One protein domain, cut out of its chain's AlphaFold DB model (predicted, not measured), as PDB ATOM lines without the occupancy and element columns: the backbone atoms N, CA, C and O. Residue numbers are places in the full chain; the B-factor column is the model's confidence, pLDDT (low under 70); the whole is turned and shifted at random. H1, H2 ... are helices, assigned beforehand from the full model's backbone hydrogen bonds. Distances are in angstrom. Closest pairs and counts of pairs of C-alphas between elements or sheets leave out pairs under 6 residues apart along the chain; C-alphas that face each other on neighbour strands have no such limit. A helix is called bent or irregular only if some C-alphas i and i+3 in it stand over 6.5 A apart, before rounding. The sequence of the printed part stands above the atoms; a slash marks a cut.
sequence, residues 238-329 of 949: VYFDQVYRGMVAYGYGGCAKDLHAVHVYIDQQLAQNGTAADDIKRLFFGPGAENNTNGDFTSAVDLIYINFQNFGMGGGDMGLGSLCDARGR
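What this domain is: This is residues 238 to 329 of the 949 residues of the protein "Serine peptidase, family S28" of Rasamsonia emersonii CBS 393.64 (UniProt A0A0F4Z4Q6). The domain is a frame of helices with few contacts between its two long sides: H2 makes one side, and the arms H4a and H4b of the bent helix H4 make the other. At one end H1 and H5 each bridge H2 and H4b, while at the other end H3 packs on the last residues of H2 and comes near H4a. The printed part has 92 residues with five named helices, in the order H1, H2, H3, H4, H5, and no named strand: the class is all helix. The whole is compact, with a radius of gyration of the C-alphas of 14.1 A, and spans 40 by 29 by 22 A.

How they stand to each other: H1, residues 238 to 249, and H2, residues 252 to 270, form a helical hairpin, opposite ways at a steep tilt of 44 degrees. They touch with residues 244 to 248 of H1 and 253 to 256 of H2 alone; their closest C-alphas, of Met 247 and Gly 253, are 5.8 A apart. H2 is the hub, touching three other helices. With its residues 266 to 270 alone it touches H3, residues 276 to 285, at a steep tilt of 47 degrees, opposite ways; the closest C-alphas, of Leu 270 and Ala 277, are 4.5 A apart. H4, residues 294 to 311, was assigned as one helix by its hydrogen bonds but is bent, with C-alphas 301 and 304 6.8 A apart; its arms H4a, residues 294 to 301, and H4b, residues 304 to 311, stand at 37 degrees, a tilt only just steep. H4a is close to H2 but not clearly touching it, at a shallow tilt of 19 degrees, opposite ways; the closest C-alphas, of Leu 270 and Asn 294, are 6.7 A apart. H4b touches H1, about perpendicular at 75 degrees, with the closest C-alphas, of Val 243 and Phe 308, 6.5 A apart. H5, residues 320 to 326, touches H4b at a steep tilt of 66 degrees, with the closest C-alphas, of Ile 304 and Leu 320, 6.5 A apart. H5 and H2 only just touch, with 3 pairs of C-alphas within 8 A, the closest being Cys 255 and Cys 324 at 5.7 A. Helix packing is mostly crossed, at steep or about perpendicular angles. Every O i to N i+4 pair is within hydrogen-bond range in H4a and H5, against 7 of 8 in H1, 13 of 15 in H2, 5 of 6 in H3 and 1 of 4 in H4b, where 3 of 5 O i to N i+3 pairs are.

Where its parts are: H1 begins at C-alpha 238, (116.537, 91.440, 143.339), and is 16.4 A long. H2 measures 26.9 A from C-alpha 252 to C-alpha 270, at (124.261, 82.726, 121.954). H3 is 14.4 A long, H4a 10.8 A and H4b 10.9 A. H5, 10.0 A long, ends at C-alpha 326, (120.591, 108.159, 122.561).

The domain as a whole: The C-alphas farthest apart, of Ala 249 and Gly 274, are 39.7 A apart. The printed part has no cut, and no link is long. Mean pLDDT of the printed part is 84.3; residues 273 to 274, 315, 318 and 326 to 329 are under 70.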
ATOM      1  N   VAL A 238     117.129  90.305 142.604       77.38
ATOM      2  CA  VAL A 238     116.537  91.440 143.339       77.38
ATOM      3  C   VAL A 238     117.342  92.755 143.244       77.38
ATOM      4  O   VAL A 238     116.766  93.828 143.416       77.38
ATOM      5  N   TYR A 239     118.643  92.696 142.940       79.19
ATOM      6  CA  TYR A 239     119.498  93.849 142.636       79.19
ATOM      7  C   TYR A 239     119.066  94.539 141.332       79.19
ATOM      8  O   TYR A 239     118.686  95.712 141.339       79.19
ATOM      9  N   PHE A 240     119.017  93.791 140.224       85.00
ATOM     10  CA  PHE A 240     118.579  94.288 138.912       85.00
ATOM     11  C   PHE A 240     117.098  94.684 138.905       85.00
ATOM     12  O   PHE A 240     116.693  95.589 138.178       85.00
ATOM     13  N   ASP A 241     116.305  94.079 139.785       84.69
ATOM     14  CA  ASP A 241     114.922  94.469 140.042       84.69
ATOM     15  C   ASP A 241     114.816  95.938 140.514       84.69
ATOM     16  O   ASP A 241     113.875  96.637 140.136       84.69
ATOM     17  N   GLN A 242     115.803  96.459 141.264       82.31
ATOM     18  CA  GLN A 242     115.851  97.886 141.631       82.31
ATOM     19  C   GLN A 242     116.270  98.768 140.453       82.31
ATOM     20  O   GLN A 242     115.673  99.825 140.262       82.31
ATOM     21  N   VAL A 243     117.216  98.311 139.624       87.38
ATOM     22  CA  VAL A 243     117.617  98.999 138.384       87.38
ATOM     23  C   VAL A 243     116.403  99.172 137.463       87.38
ATOM     24  O   VAL A 243     116.093 100.286 137.045       87.38
ATOM     25  N   TYR A 244     115.632  98.103 137.227       88.50
ATOM     26  CA  TYR A 244     114.398  98.150 136.436       88.50
ATOM     27  C   TYR A 244     113.350  99.108 137.028       88.50
ATOM     28  O   TYR A 244     112.777  99.929 136.303       88.50
ATOM     29  N   ARG A 245     113.103  99.047 138.345       85.00
ATOM     30  CA  ARG A 245     112.169  99.963 139.031       85.00
ATOM     31  C   ARG A 245     112.624 101.418 138.913       85.00
ATOM     32  O   ARG A 245     111.787 102.277 138.642       85.00
ATOM     33  N   GLY A 246     113.926 101.676 139.041       85.94
ATOM     34  CA  GLY A 246     114.555 102.972 138.806       85.94
ATOM     35  C   GLY A 246     114.301 103.467 137.387       85.94
ATOM     36  O   GLY A 246     113.666 104.504 137.212       85.94
ATOM     37  N   MET A 247     114.684 102.692 136.367       88.25
ATOM     38  CA  MET A 247     114.409 103.018 134.961       88.25
ATOM     39  C   MET A 247     112.933 103.378 134.728       88.25
ATOM     40  O   MET A 247     112.638 104.350 134.038       88.25
ATOM     41  N   VAL A 248     111.989 102.631 135.310       89.00
ATOM     42  CA  VAL A 248     110.553 102.938 135.208       89.00
ATOM     43  C   VAL A 248     110.187 104.244 135.928       89.00
ATOM     44  O   VAL A 248     109.440 105.043 135.360       89.00
ATOM     45  N   ALA A 249     110.714 104.490 137.131       85.19
ATOM     46  CA  ALA A 249     110.440 105.684 137.935       85.19
ATOM     47  C   ALA A 249     110.971 106.977 137.290       85.19
ATOM     48  O   ALA A 249     110.230 107.954 137.194       85.19
ATOM     49  N   TYR A 250     112.196 106.960 136.749       85.50
ATOM     50  CA  TYR A 250     112.782 108.077 135.993       85.50
ATOM     51  C   TYR A 250     112.178 108.248 134.576       85.50
ATOM     52  O   TYR A 250     112.640 109.078 133.801       85.50
ATOM     53  N   GLY A 251     111.135 107.486 134.214       88.50
ATOM     54  CA  GLY A 251     110.386 107.627 132.954       88.50
ATOM     55  C   GLY A 251     110.875 106.753 131.790       88.50
ATOM     56  O   GLY A 251     110.173 106.606 130.788       88.50
ATOM     57  N   TYR A 252     112.012 106.078 131.939       89.62
ATOM     58  CA  TYR A 252     112.631 105.195 130.944       89.62
ATOM     59  C   TYR A 252     111.998 103.793 130.847       89.62
ATOM     60  O   TYR A 252     112.570 102.890 130.235       89.62
ATOM     61  N   GLY A 253     110.775 103.590 131.352       88.69
ATOM     62  CA  GLY A 253     110.038 102.320 131.242       88.69
ATOM     63  C   GLY A 253     109.727 101.862 129.803       88.69
ATOM     64  O   GLY A 253     109.310 100.723 129.592       88.69
ATOM     65  N   GLY A 254     109.932 102.728 128.802       88.62
ATOM     66  CA  GLY A 254     110.001 102.338 127.389       88.62
ATOM     67  C   GLY A 254     111.362 101.754 126.991       88.62
ATOM     68  O   GLY A 254     111.410 100.755 126.285       88.62
ATOM     69  N   CYS A 255     112.464 102.327 127.482       90.56
ATOM     70  CA  CYS A 255     113.822 101.824 127.266       90.56
ATOM     71  C   CYS A 255     114.030 100.449 127.915       90.56
ATOM     72  O   CYS A 255     114.504  99.533 127.255       90.56
ATOM     73  N   ALA A 256     113.569 100.267 129.157       90.62
ATOM     74  CA  ALA A 256     113.678  98.996 129.880       90.62
ATOM     75  C   ALA A 256     113.052  97.799 129.126       90.62
ATOM     76  O   ALA A 256     113.551  96.680 129.208       90.62
ATOM     77  N   LYS A 257     111.984  98.031 128.345       89.44
ATOM     78  CA  LYS A 257     111.351  96.996 127.505       89.44
ATOM     79  C   LYS A 257     112.191  96.629 126.287       89.44
ATOM     80  O   LYS A 257     112.257  95.455 125.937       89.44
ATOM     81  N   ASP A 258     112.830  97.612 125.659       89.88
ATOM     82  CA  ASP A 258     113.745  97.374 124.543       89.88
ATOM     83  C   ASP A 258     115.018  96.666 125.016       89.88
ATOM     84  O   ASP A 258     115.432  95.713 124.370       89.88
ATOM     85  N   LEU A 259     115.589  97.043 126.168       90.38
ATOM     86  CA  LEU A 259     116.742  96.337 126.745       90.38
ATOM     87  C   LEU A 259     116.411  94.872 127.069       90.38
ATOM     88  O   LEU A 259     117.188  93.982 126.739       90.38
ATOM     89  N   HIS A 260     115.225  94.596 127.623       90.06
ATOM     90  CA  HIS A 260     114.756  93.221 127.815       90.06
ATOM     91  C   HIS A 260     114.615  92.457 126.483       90.06
ATOM     92  O   HIS A 260     115.034  91.307 126.391       90.06
ATOM     93  N   ALA A 261     114.086  93.091 125.430       91.94
ATOM     94  CA  ALA A 261     113.996  92.477 124.103       91.94
ATOM     95  C   ALA A 261     115.376  92.240 123.451       91.94
ATOM     96  O   ALA A 261     115.561  91.234 122.770       91.94
ATOM     97  N   VAL A 262     116.347  93.132 123.684       90.81
ATOM     98  CA  VAL A 262     117.746  92.975 123.250       90.81
ATOM     99  C   VAL A 262     118.404  91.794 123.960       90.81
ATOM    100  O   VAL A 262     119.000  90.964 123.281       90.81
ATOM    101  N   HIS A 263     118.237  91.655 125.277       90.75
ATOM    102  CA  HIS A 263     118.731  90.496 126.033       90.75
ATOM    103  C   HIS A 263     118.128  89.177 125.532       90.75
ATOM    104  O   HIS A 263     118.866  88.263 125.182       90.75
ATOM    105  N   VAL A 264     116.804  89.110 125.352       93.25
ATOM    106  CA  VAL A 264     116.133  87.922 124.784       93.25
ATOM    107  C   VAL A 264     116.650  87.580 123.376       93.25
ATOM    108  O   VAL A 264     116.769  86.405 123.031       93.25
ATOM    109  N   TYR A 265     116.985  88.580 122.555       93.12
ATOM    110  CA  TYR A 265     117.593  88.358 121.239       93.12
ATOM    111  C   TYR A 265     119.054  87.882 121.327       93.12
ATOM    112  O   TYR A 265     119.453  87.006 120.553       93.12
ATOM    113  N   ILE A 266     119.835  88.420 122.272       93.44
ATOM    114  CA  ILE A 266     121.207  87.989 122.576       93.44
ATOM    115  C   ILE A 266     121.215  86.519 123.000       93.44
ATOM    116  O   ILE A 266     121.923  85.730 122.379       93.44
ATOM    117  N   ASP A 267     120.384  86.129 123.969       92.88
ATOM    118  CA  ASP A 267     120.268  84.742 124.436       92.88
ATOM    119  C   ASP A 267     119.947  83.789 123.278       92.88
ATOM    120  O   ASP A 267     120.573  82.739 123.124       92.88
ATOM    121  N   GLN A 268     119.027  84.190 122.394       93.62
ATOM    122  CA  GLN A 268     118.698  83.436 121.183       93.62
ATOM    123  C   GLN A 268     119.883  83.308 120.214       93.62
ATOM    124  O   GLN A 268     119.998  82.274 119.561       93.62
ATOM    125  N   GLN A 269     120.767  84.306 120.093       93.69
ATOM    126  CA  GLN A 269     121.956  84.201 119.232       93.69
ATOM    127  C   GLN A 269     123.052  83.348 119.882       93.69
ATOM    128  O   GLN A 269     123.676  82.536 119.203       93.69
ATOM    129  N   LEU A 270     123.258  83.481 121.196       92.12
ATOM    130  CA  LEU A 270     124.261  82.726 121.954       92.12
ATOM    131  C   LEU A 270     123.897  81.241 122.126       92.12
ATOM    132  O   LEU A 270     124.797  80.414 122.266       92.12
ATOM    133  N   ALA A 271     122.604  80.897 122.094       89.81
ATOM    134  CA  ALA A 271     122.107  79.520 122.138       89.81
ATOM    135  C   ALA A 271     122.102  78.803 120.768       89.81
ATOM    136  O   ALA A 271     121.854  77.597 120.706       89.81
ATOM    137  N   GLN A 272     122.358  79.512 119.662       84.19
ATOM    138  CA  GLN A 272     122.415  78.921 118.322       84.19
ATOM    139  C   GLN A 272     123.800  78.335 118.012       84.19
ATOM    140  O   GLN A 272     124.828  78.993 118.153       84.19
ATOM    141  N   ASN A 273     123.823  77.106 117.490       64.12
ATOM    142  CA  ASN A 273     125.038  76.500 116.943       64.12
ATOM    143  C   ASN A 273     125.387  77.129 115.584       64.12
ATOM    144  O   ASN A 273     124.672  76.911 114.606       64.12
ATOM    145  N   GLY A 274     126.507  77.847 115.501       69.56
ATOM    146  CA  GLY A 274     127.008  78.447 114.262       69.56
ATOM    147  C   GLY A 274     127.445  79.896 114.459       69.56
ATOM    148  O   GLY A 274     127.680  80.328 115.584       69.56
ATOM    149  N   THR A 275     127.539  80.657 113.365       85.00
ATOM    150  CA  THR A 275     128.107  82.014 113.404       85.00
ATOM    151  C   THR A 275     127.258  83.022 114.171       85.00
ATOM    152  O   THR A 275     127.799  84.052 114.541       85.00
ATOM    153  N   ALA A 276     125.982  82.750 114.471       89.50
ATOM    154  CA  ALA A 276     125.095  83.686 115.175       89.50
ATOM    155  C   ALA A 276     125.692  84.201 116.502       89.50
ATOM    156  O   ALA A 276     125.650  85.403 116.776       89.50
ATOM    157  N   ALA A 277     126.325  83.315 117.281       90.25
ATOM    158  CA  ALA A 277     127.021  83.672 118.518       90.25
ATOM    159  C   ALA A 277     128.283  84.528 118.274       90.25
ATOM    160  O   ALA A 277     128.650  85.336 119.122       90.25
ATOM    161  N   ASP A 278     128.927  84.398 117.116       92.31
ATOM    162  CA  ASP A 278     130.092  85.196 116.714       92.31
ATOM    163  C   ASP A 278     129.674  86.541 116.104       92.31
ATOM    164  O   ASP A 278     130.329  87.560 116.313       92.31
ATOM    165  N   ASP A 279     128.570  86.549 115.354       93.25
ATOM    166  CA  ASP A 279     127.976  87.711 114.702       93.25
ATOM    167  C   ASP A 279     127.437  88.698 115.751       93.25
ATOM    168  O   ASP A 279     127.698  89.897 115.640       93.25
ATOM    169  N   ILE A 280     126.784  88.213 116.821       93.62
ATOM    170  CA  ILE A 280     126.327  89.072 117.927       93.62
ATOM    171  C   ILE A 280     127.500  89.652 118.738       93.62
ATOM    172  O   ILE A 280     127.484  90.839 119.059       93.62
ATOM    173  N   LYS A 281     128.570  88.879 118.987       93.12
ATOM    174  CA  LYS A 281     129.796  89.390 119.632       93.12
ATOM    175  C   LYS A 281     130.455  90.482 118.787       93.12
ATOM    176  O   LYS A 281     130.770  91.559 119.299       93.12
ATOM    177  N   ARG A 282     130.618  90.226 117.483       93.62
ATOM    178  CA  ARG A 282     131.204  91.171 116.517       93.62
ATOM    179  C   ARG A 282     130.369  92.432 116.315       93.62
ATOM    180  O   ARG A 282     130.941  93.466 115.982       93.62
ATOM    181  N   LEU A 283     129.054  92.380 116.536       91.62
ATOM    182  CA  LEU A 283     128.188  93.559 116.489       91.62
ATOM    183  C   LEU A 283     128.500  94.556 117.617       91.62
ATOM    184  O   LEU A 283     128.606  95.751 117.355       91.62
ATOM    185  N   PHE A 284     128.630  94.073 118.856       89.88
ATOM    186  CA  PHE A 284     128.843  94.925 120.033       89.88
ATOM    187  C   PHE A 284     130.293  95.400 120.171       89.88
ATOM    188  O   PHE A 284     130.526  96.564 120.484       89.88
ATOM    189  N   PHE A 285     131.267  94.510 119.946       90.81
ATOM    190  CA  PHE A 285     132.680  94.773 120.261       90.81
ATOM    191  C   PHE A 285     133.625  94.709 119.046       90.81
ATOM    192  O   PHE A 285     134.837  94.847 119.197       90.81
ATOM    193  N   GLY A 286     133.085  94.557 117.832       93.44
ATOM    194  CA  GLY A 286     133.851  94.590 116.582       93.44
ATOM    195  C   GLY A 286     134.590  93.286 116.232       93.44
ATOM    196  O   GLY A 286     134.465  92.276 116.927       93.44
ATOM    197  N   PRO A 287     135.352  93.270 115.121       93.94
ATOM    198  CA  PRO A 287     136.126  92.103 114.691       93.94
ATOM    199  C   PRO A 287     137.145  91.658 115.748       93.94
ATOM    200  O   PRO A 287     137.847  92.491 116.317       93.94
ATOM    201  N   GLY A 288     137.252  90.351 115.984       91.31
ATOM    202  CA  GLY A 288     138.045  89.769 117.066       91.31
ATOM    203  C   GLY A 288     137.197  89.379 118.279       91.31
ATOM    204  O   GLY A 288     137.587  88.477 119.021       91.31
ATOM    205  N   ALA A 289     136.018  89.983 118.465       92.38
ATOM    206  CA  ALA A 289     135.133  89.687 119.591       92.38
ATOM    207  C   ALA A 289     134.533  88.273 119.557       92.38
ATOM    208  O   ALA A 289     134.138  87.759 120.600       92.38
ATOM    209  N   GLU A 290     134.494  87.620 118.392       91.81
ATOM    210  CA  GLU A 290     134.094  86.216 118.244       91.81
ATOM    211  C   GLU A 290     134.920  85.255 119.117       91.81
ATOM    212  O   GLU A 290     134.398  84.251 119.599       91.81
ATOM    213  N   ASN A 291     136.180  85.610 119.400       92.12
ATOM    214  CA  ASN A 291     137.100  84.813 120.216       92.12
ATOM    215  C   ASN A 291     136.785  84.865 121.725       92.12
ATOM    216  O   ASN A 291     137.333  84.067 122.485       92.12
ATOM    217  N   ASN A 292     135.907  85.773 122.170       89.00
ATOM    218  CA  ASN A 292     135.444  85.823 123.558       89.00
ATOM    219  C   ASN A 292     134.513  84.638 123.856       89.00
ATOM    220  O   ASN A 292     133.703  84.240 123.006       89.00
ATOM    221  N   THR A 293     134.549  84.106 125.083       90.81
ATOM    222  CA  THR A 293     133.514  83.148 125.496       90.81
ATOM    223  C   THR A 293     132.158  83.852 125.588       90.81
ATOM    224  O   THR A 293     132.077  85.076 125.722       90.81
ATOM    225  N   ASN A 294     131.067  83.086 125.532       90.00
ATOM    226  CA  ASN A 294     129.728  83.660 125.685       90.00
ATOM    227  C   ASN A 294     129.562  84.340 127.062       90.00
ATOM    228  O   ASN A 294     128.877  85.353 127.141       90.00
ATOM    229  N   GLY A 295     130.233  83.838 128.110       86.56
ATOM    230  CA  GLY A 295     130.194  84.413 129.458       86.56
ATOM    231  C   GLY A 295     131.009  85.700 129.608       86.56
ATOM    232  O   GLY A 295     130.550  86.629 130.270       86.56
ATOM    233  N   ASP A 296     132.178  85.806 128.966       85.56
ATOM    234  CA  ASP A 296     132.941  87.069 128.946       85.56
ATOM    235  C   ASP A 296     132.170  88.151 128.174       85.56
ATOM    236  O   ASP A 296     132.124  89.309 128.586       85.56
ATOM    237  N   PHE A 297     131.514  87.757 127.075       90.50
ATOM    238  CA  PHE A 297     130.666  88.635 126.276       90.50
ATOM    239  C   PHE A 297     129.472  89.187 127.070       90.50
ATOM    240  O   PHE A 297     129.296  90.405 127.102       90.50
ATOM    241  N   THR A 298     128.678  88.340 127.739       87.50
ATOM    242  CA  THR A 298     127.539  88.821 128.548       87.50
ATOM    243  C   THR A 298     128.012  89.673 129.723       87.50
ATOM    244  O   THR A 298     127.494  90.768 129.920       87.50
ATOM    245  N   SER A 299     129.079  89.260 130.418       82.44
ATOM    246  CA  SER A 299     129.672  90.031 131.527       82.44
ATOM    247  C   SER A 299     130.099  91.448 131.114       82.44
ATOM    248  O   SER A 299     129.997  92.380 131.910       82.44
ATOM    249  N   ALA A 300     130.564  91.630 129.873       83.00
ATOM    250  CA  ALA A 300     130.918  92.942 129.334       83.00
ATOM    251  C   ALA A 300     129.689  93.795 128.960       83.00
ATOM    252  O   ALA A 300     129.738  95.018 129.090       83.00
ATOM    253  N   VAL A 301     128.588  93.173 128.519       84.62
ATOM    254  CA  VAL A 301     127.315  93.860 128.219       84.62
ATOM    255  C   VAL A 301     126.589  94.278 129.506       84.62
ATOM    256  O   VAL A 301     126.024  95.370 129.562       84.62
ATOM    257  N   ASP A 302     126.656  93.466 130.564       80.94
ATOM    258  CA  ASP A 302     125.963  93.726 131.832       80.94
ATOM    259  C   ASP A 302     126.572  94.876 132.660       80.94
ATOM    260  O   ASP A 302     125.914  95.423 133.550       80.94
ATOM    261  N   LEU A 303     127.804  95.298 132.343       74.19
ATOM    262  CA  LEU A 303     128.542  96.344 133.063       74.19
ATOM    263  C   LEU A 303     127.754  97.660 133.208       74.19
ATOM    264  O   LEU A 303     127.853  98.324 134.242       74.19
ATOM    265  N   ILE A 304     126.937  98.027 132.214       76.94
ATOM    266  CA  ILE A 304     126.154  99.272 132.248       76.94
ATOM    267  C   ILE A 304     125.098  99.286 133.369       76.94
ATOM    268  O   ILE A 304     124.796 100.345 133.917       76.94
ATOM    269  N   TYR A 305     124.577  98.124 133.775       82.94
ATOM    270  CA  TYR A 305     123.617  98.033 134.880       82.94
ATOM    271  C   TYR A 305     124.288  98.189 136.250       82.94
ATOM    272  O   TYR A 305     123.642  98.640 137.191       82.94
ATOM    273  N   ILE A 306     125.582  97.872 136.364       74.12
ATOM    274  CA  ILE A 306     126.353  98.012 137.611       74.12
ATOM    275  C   ILE A 306     126.575  99.500 137.939       74.12
ATOM    276  O   ILE A 306     126.510  99.895 139.103       74.12
ATOM    277  N   ASN A 307     126.741 100.357 136.922       74.88
ATOM    278  CA  ASN A 307     126.868 101.810 137.105       74.88
ATOM    279  C   ASN A 307     125.641 102.445 137.789       74.88
ATOM    280  O   ASN A 307     125.794 103.437 138.506       74.88
ATOM    281  N   PHE A 308     124.446 101.852 137.640       82.56
ATOM    282  CA  PHE A 308     123.222 102.335 138.292       82.56
ATOM    283  C   PHE A 308     123.353 102.390 139.821       82.56
ATOM    284  O   PHE A 308     122.790 103.283 140.445       82.56
ATOM    285  N   GLN A 309     124.129 101.487 140.433       80.31
ATOM    286  CA  GLN A 309     124.339 101.483 141.885       80.31
ATOM    287  C   GLN A 309     124.931 102.805 142.395       80.31
ATOM    288  O   GLN A 309     124.580 103.233 143.489       80.31
ATOM    289  N   ASN A 310     125.796 103.450 141.609       74.44
ATOM    290  CA  ASN A 310     126.540 104.641 142.022       74.44
ATOM    291  C   ASN A 310     125.924 105.951 141.498       74.44
ATOM    292  O   ASN A 310     126.065 106.984 142.144       74.44
ATOM    293  N   PHE A 311     125.268 105.917 140.330       75.25
ATOM    294  CA  PHE A 311     124.815 107.125 139.617       75.25
ATOM    295  C   PHE A 311     123.347 107.086 139.160       75.25
ATOM    296  O   PHE A 311     122.882 108.029 138.516       75.25
ATOM    297  N   GLY A 312     122.621 106.000 139.434       82.81
ATOM    298  CA  GLY A 312     121.231 105.828 139.019       82.81
ATOM    299  C   GLY A 312     121.105 105.840 137.498       82.81
ATOM    300  O   GLY A 312     121.756 105.068 136.794       82.81
ATOM    301  N   MET A 313     120.281 106.745 136.967       85.00
ATOM    302  CA  MET A 313     120.207 106.981 135.517       85.00
ATOM    303  C   MET A 313     121.276 107.961 134.996       85.00
ATOM    304  O   MET A 313     121.376 108.138 133.785       85.00
ATOM    305  N   GLY A 314     122.061 108.592 135.872       76.56
ATOM    306  CA  GLY A 314     123.231 109.399 135.511       76.56
ATOM    307  C   GLY A 314     124.470 108.546 135.201       76.56
ATOM    308  O   GLY A 314     124.353 107.381 134.827       76.56
ATOM    309  N   GLY A 315     125.662 109.129 135.370       68.56
ATOM    310  CA  GLY A 315     126.945 108.451 135.120       68.56
ATOM    311  C   GLY A 315     127.502 108.652 133.706       68.56
ATOM    312  O   GLY A 315     128.032 107.709 133.120       68.56
ATOM    313  N   GLY A 316     127.353 109.862 133.153       72.81
ATOM    314  CA  GLY A 316     127.979 110.251 131.886       72.81
ATOM    315  C   GLY A 316     127.494 109.463 130.667       72.81
ATOM    316  O   GLY A 316     126.361 108.973 130.624       72.81
ATOM    317  N   ASP A 317     128.373 109.313 129.674       70.00
ATOM    318  CA  ASP A 317     128.099 108.507 128.471       70.00
ATOM    319  C   ASP A 317     127.982 106.998 128.772       70.00
ATOM    320  O   ASP A 317     127.405 106.248 127.984       70.00
ATOM    321  N   MET A 318     128.462 106.559 129.941       66.50
ATOM    322  CA  MET A 318     128.360 105.183 130.443       66.50
ATOM    323  C   MET A 318     127.131 104.943 131.342       66.50
ATOM    324  O   MET A 318     126.997 103.870 131.943       66.50
ATOM    325  N   GLY A 319     126.240 105.931 131.447       78.50
ATOM    326  CA  GLY A 319     125.003 105.870 132.217       78.50
ATOM    327  C   GLY A 319     123.844 105.231 131.452       78.50
ATOM    328  O   GLY A 319     123.682 105.435 130.244       78.50
ATOM    329  N   LEU A 320     122.958 104.524 132.165       86.06
ATOM    330  CA  LEU A 320     121.723 103.991 131.570       86.06
ATOM    331  C   LEU A 320     120.836 105.101 130.983       86.06
ATOM    332  O   LEU A 320     120.145 104.860 129.995       86.06
ATOM    333  N   GLY A 321     120.871 106.316 131.543       87.25
ATOM    334  CA  GLY A 321     120.205 107.483 130.965       87.25
ATOM    335  C   GLY A 321     120.752 107.831 129.585       87.25
ATOM    336  O   GLY A 321     119.960 107.927 128.657       87.25
ATOM    337  N   SER A 322     122.077 107.914 129.402       84.88
ATOM    338  CA  SER A 322     122.673 108.238 128.093       84.88
ATOM    339  C   SER A 322     122.348 107.178 127.032       84.88
ATOM    340  O   SER A 322     121.908 107.527 125.935       84.88
ATOM    341  N   LEU A 323     122.407 105.880 127.371       85.38
ATOM    342  CA  LEU A 323     121.952 104.813 126.464       85.38
ATOM    343  C   LEU A 323     120.467 104.975 126.081       85.38
ATOM    344  O   LEU A 323     120.089 104.810 124.917       85.38
ATOM    345  N   CYS A 324     119.614 105.325 127.043       87.19
ATOM    346  CA  CYS A 324     118.189 105.525 126.806       87.19
ATOM    347  C   CYS A 324     117.842 106.859 126.114       87.19
ATOM    348  O   CYS A 324     116.835 106.913 125.410       87.19
ATOM    349  N   ASP A 325     118.664 107.902 126.237       83.50
ATOM    350  CA  ASP A 325     118.489 109.212 125.591       83.50
ATOM    351  C   ASP A 325     119.153 109.290 124.209       83.50
ATOM    352  O   ASP A 325     118.683 110.024 123.333       83.50
ATOM    353  N   ALA A 326     120.150 108.446 123.926       66.12
ATOM    354  CA  ALA A 326     120.591 108.159 122.561       66.12
ATOM    355  C   ALA A 326     119.415 107.646 121.705       66.12
ATOM    356  O   ALA A 326     119.283 108.005 120.528       66.12
ATOM    357  N   ARG A 327     118.468 106.916 122.315       51.72
ATOM    358  CA  ARG A 327     117.191 106.550 121.681       51.72
ATOM    359  C   ARG A 327     116.299 107.760 121.372       51.72
ATOM    360  O   ARG A 327     115.518 107.693 120.433       51.72
ATOM    361  N   GLY A 328     116.462 108.895 122.050       44.41
ATOM    362  CA  GLY A 328     115.841 110.171 121.667       44.41
ATOM    363  C   GLY A 328     116.292 110.691 120.293       44.41
ATOM    364  O   GLY A 328     115.574 111.473 119.667       44.41
ATOM    365  N   ARG A 329     117.442 110.224 119.782       40.22
ATOM    366  CA  ARG A 329     117.898 110.442 118.394       40.22
ATOM    367  C   ARG A 329     117.503 109.298 117.450       40.22
ATOM    368  O   ARG A 329     117.378 109.530 116.248       40.22
TER     369      ARG A 329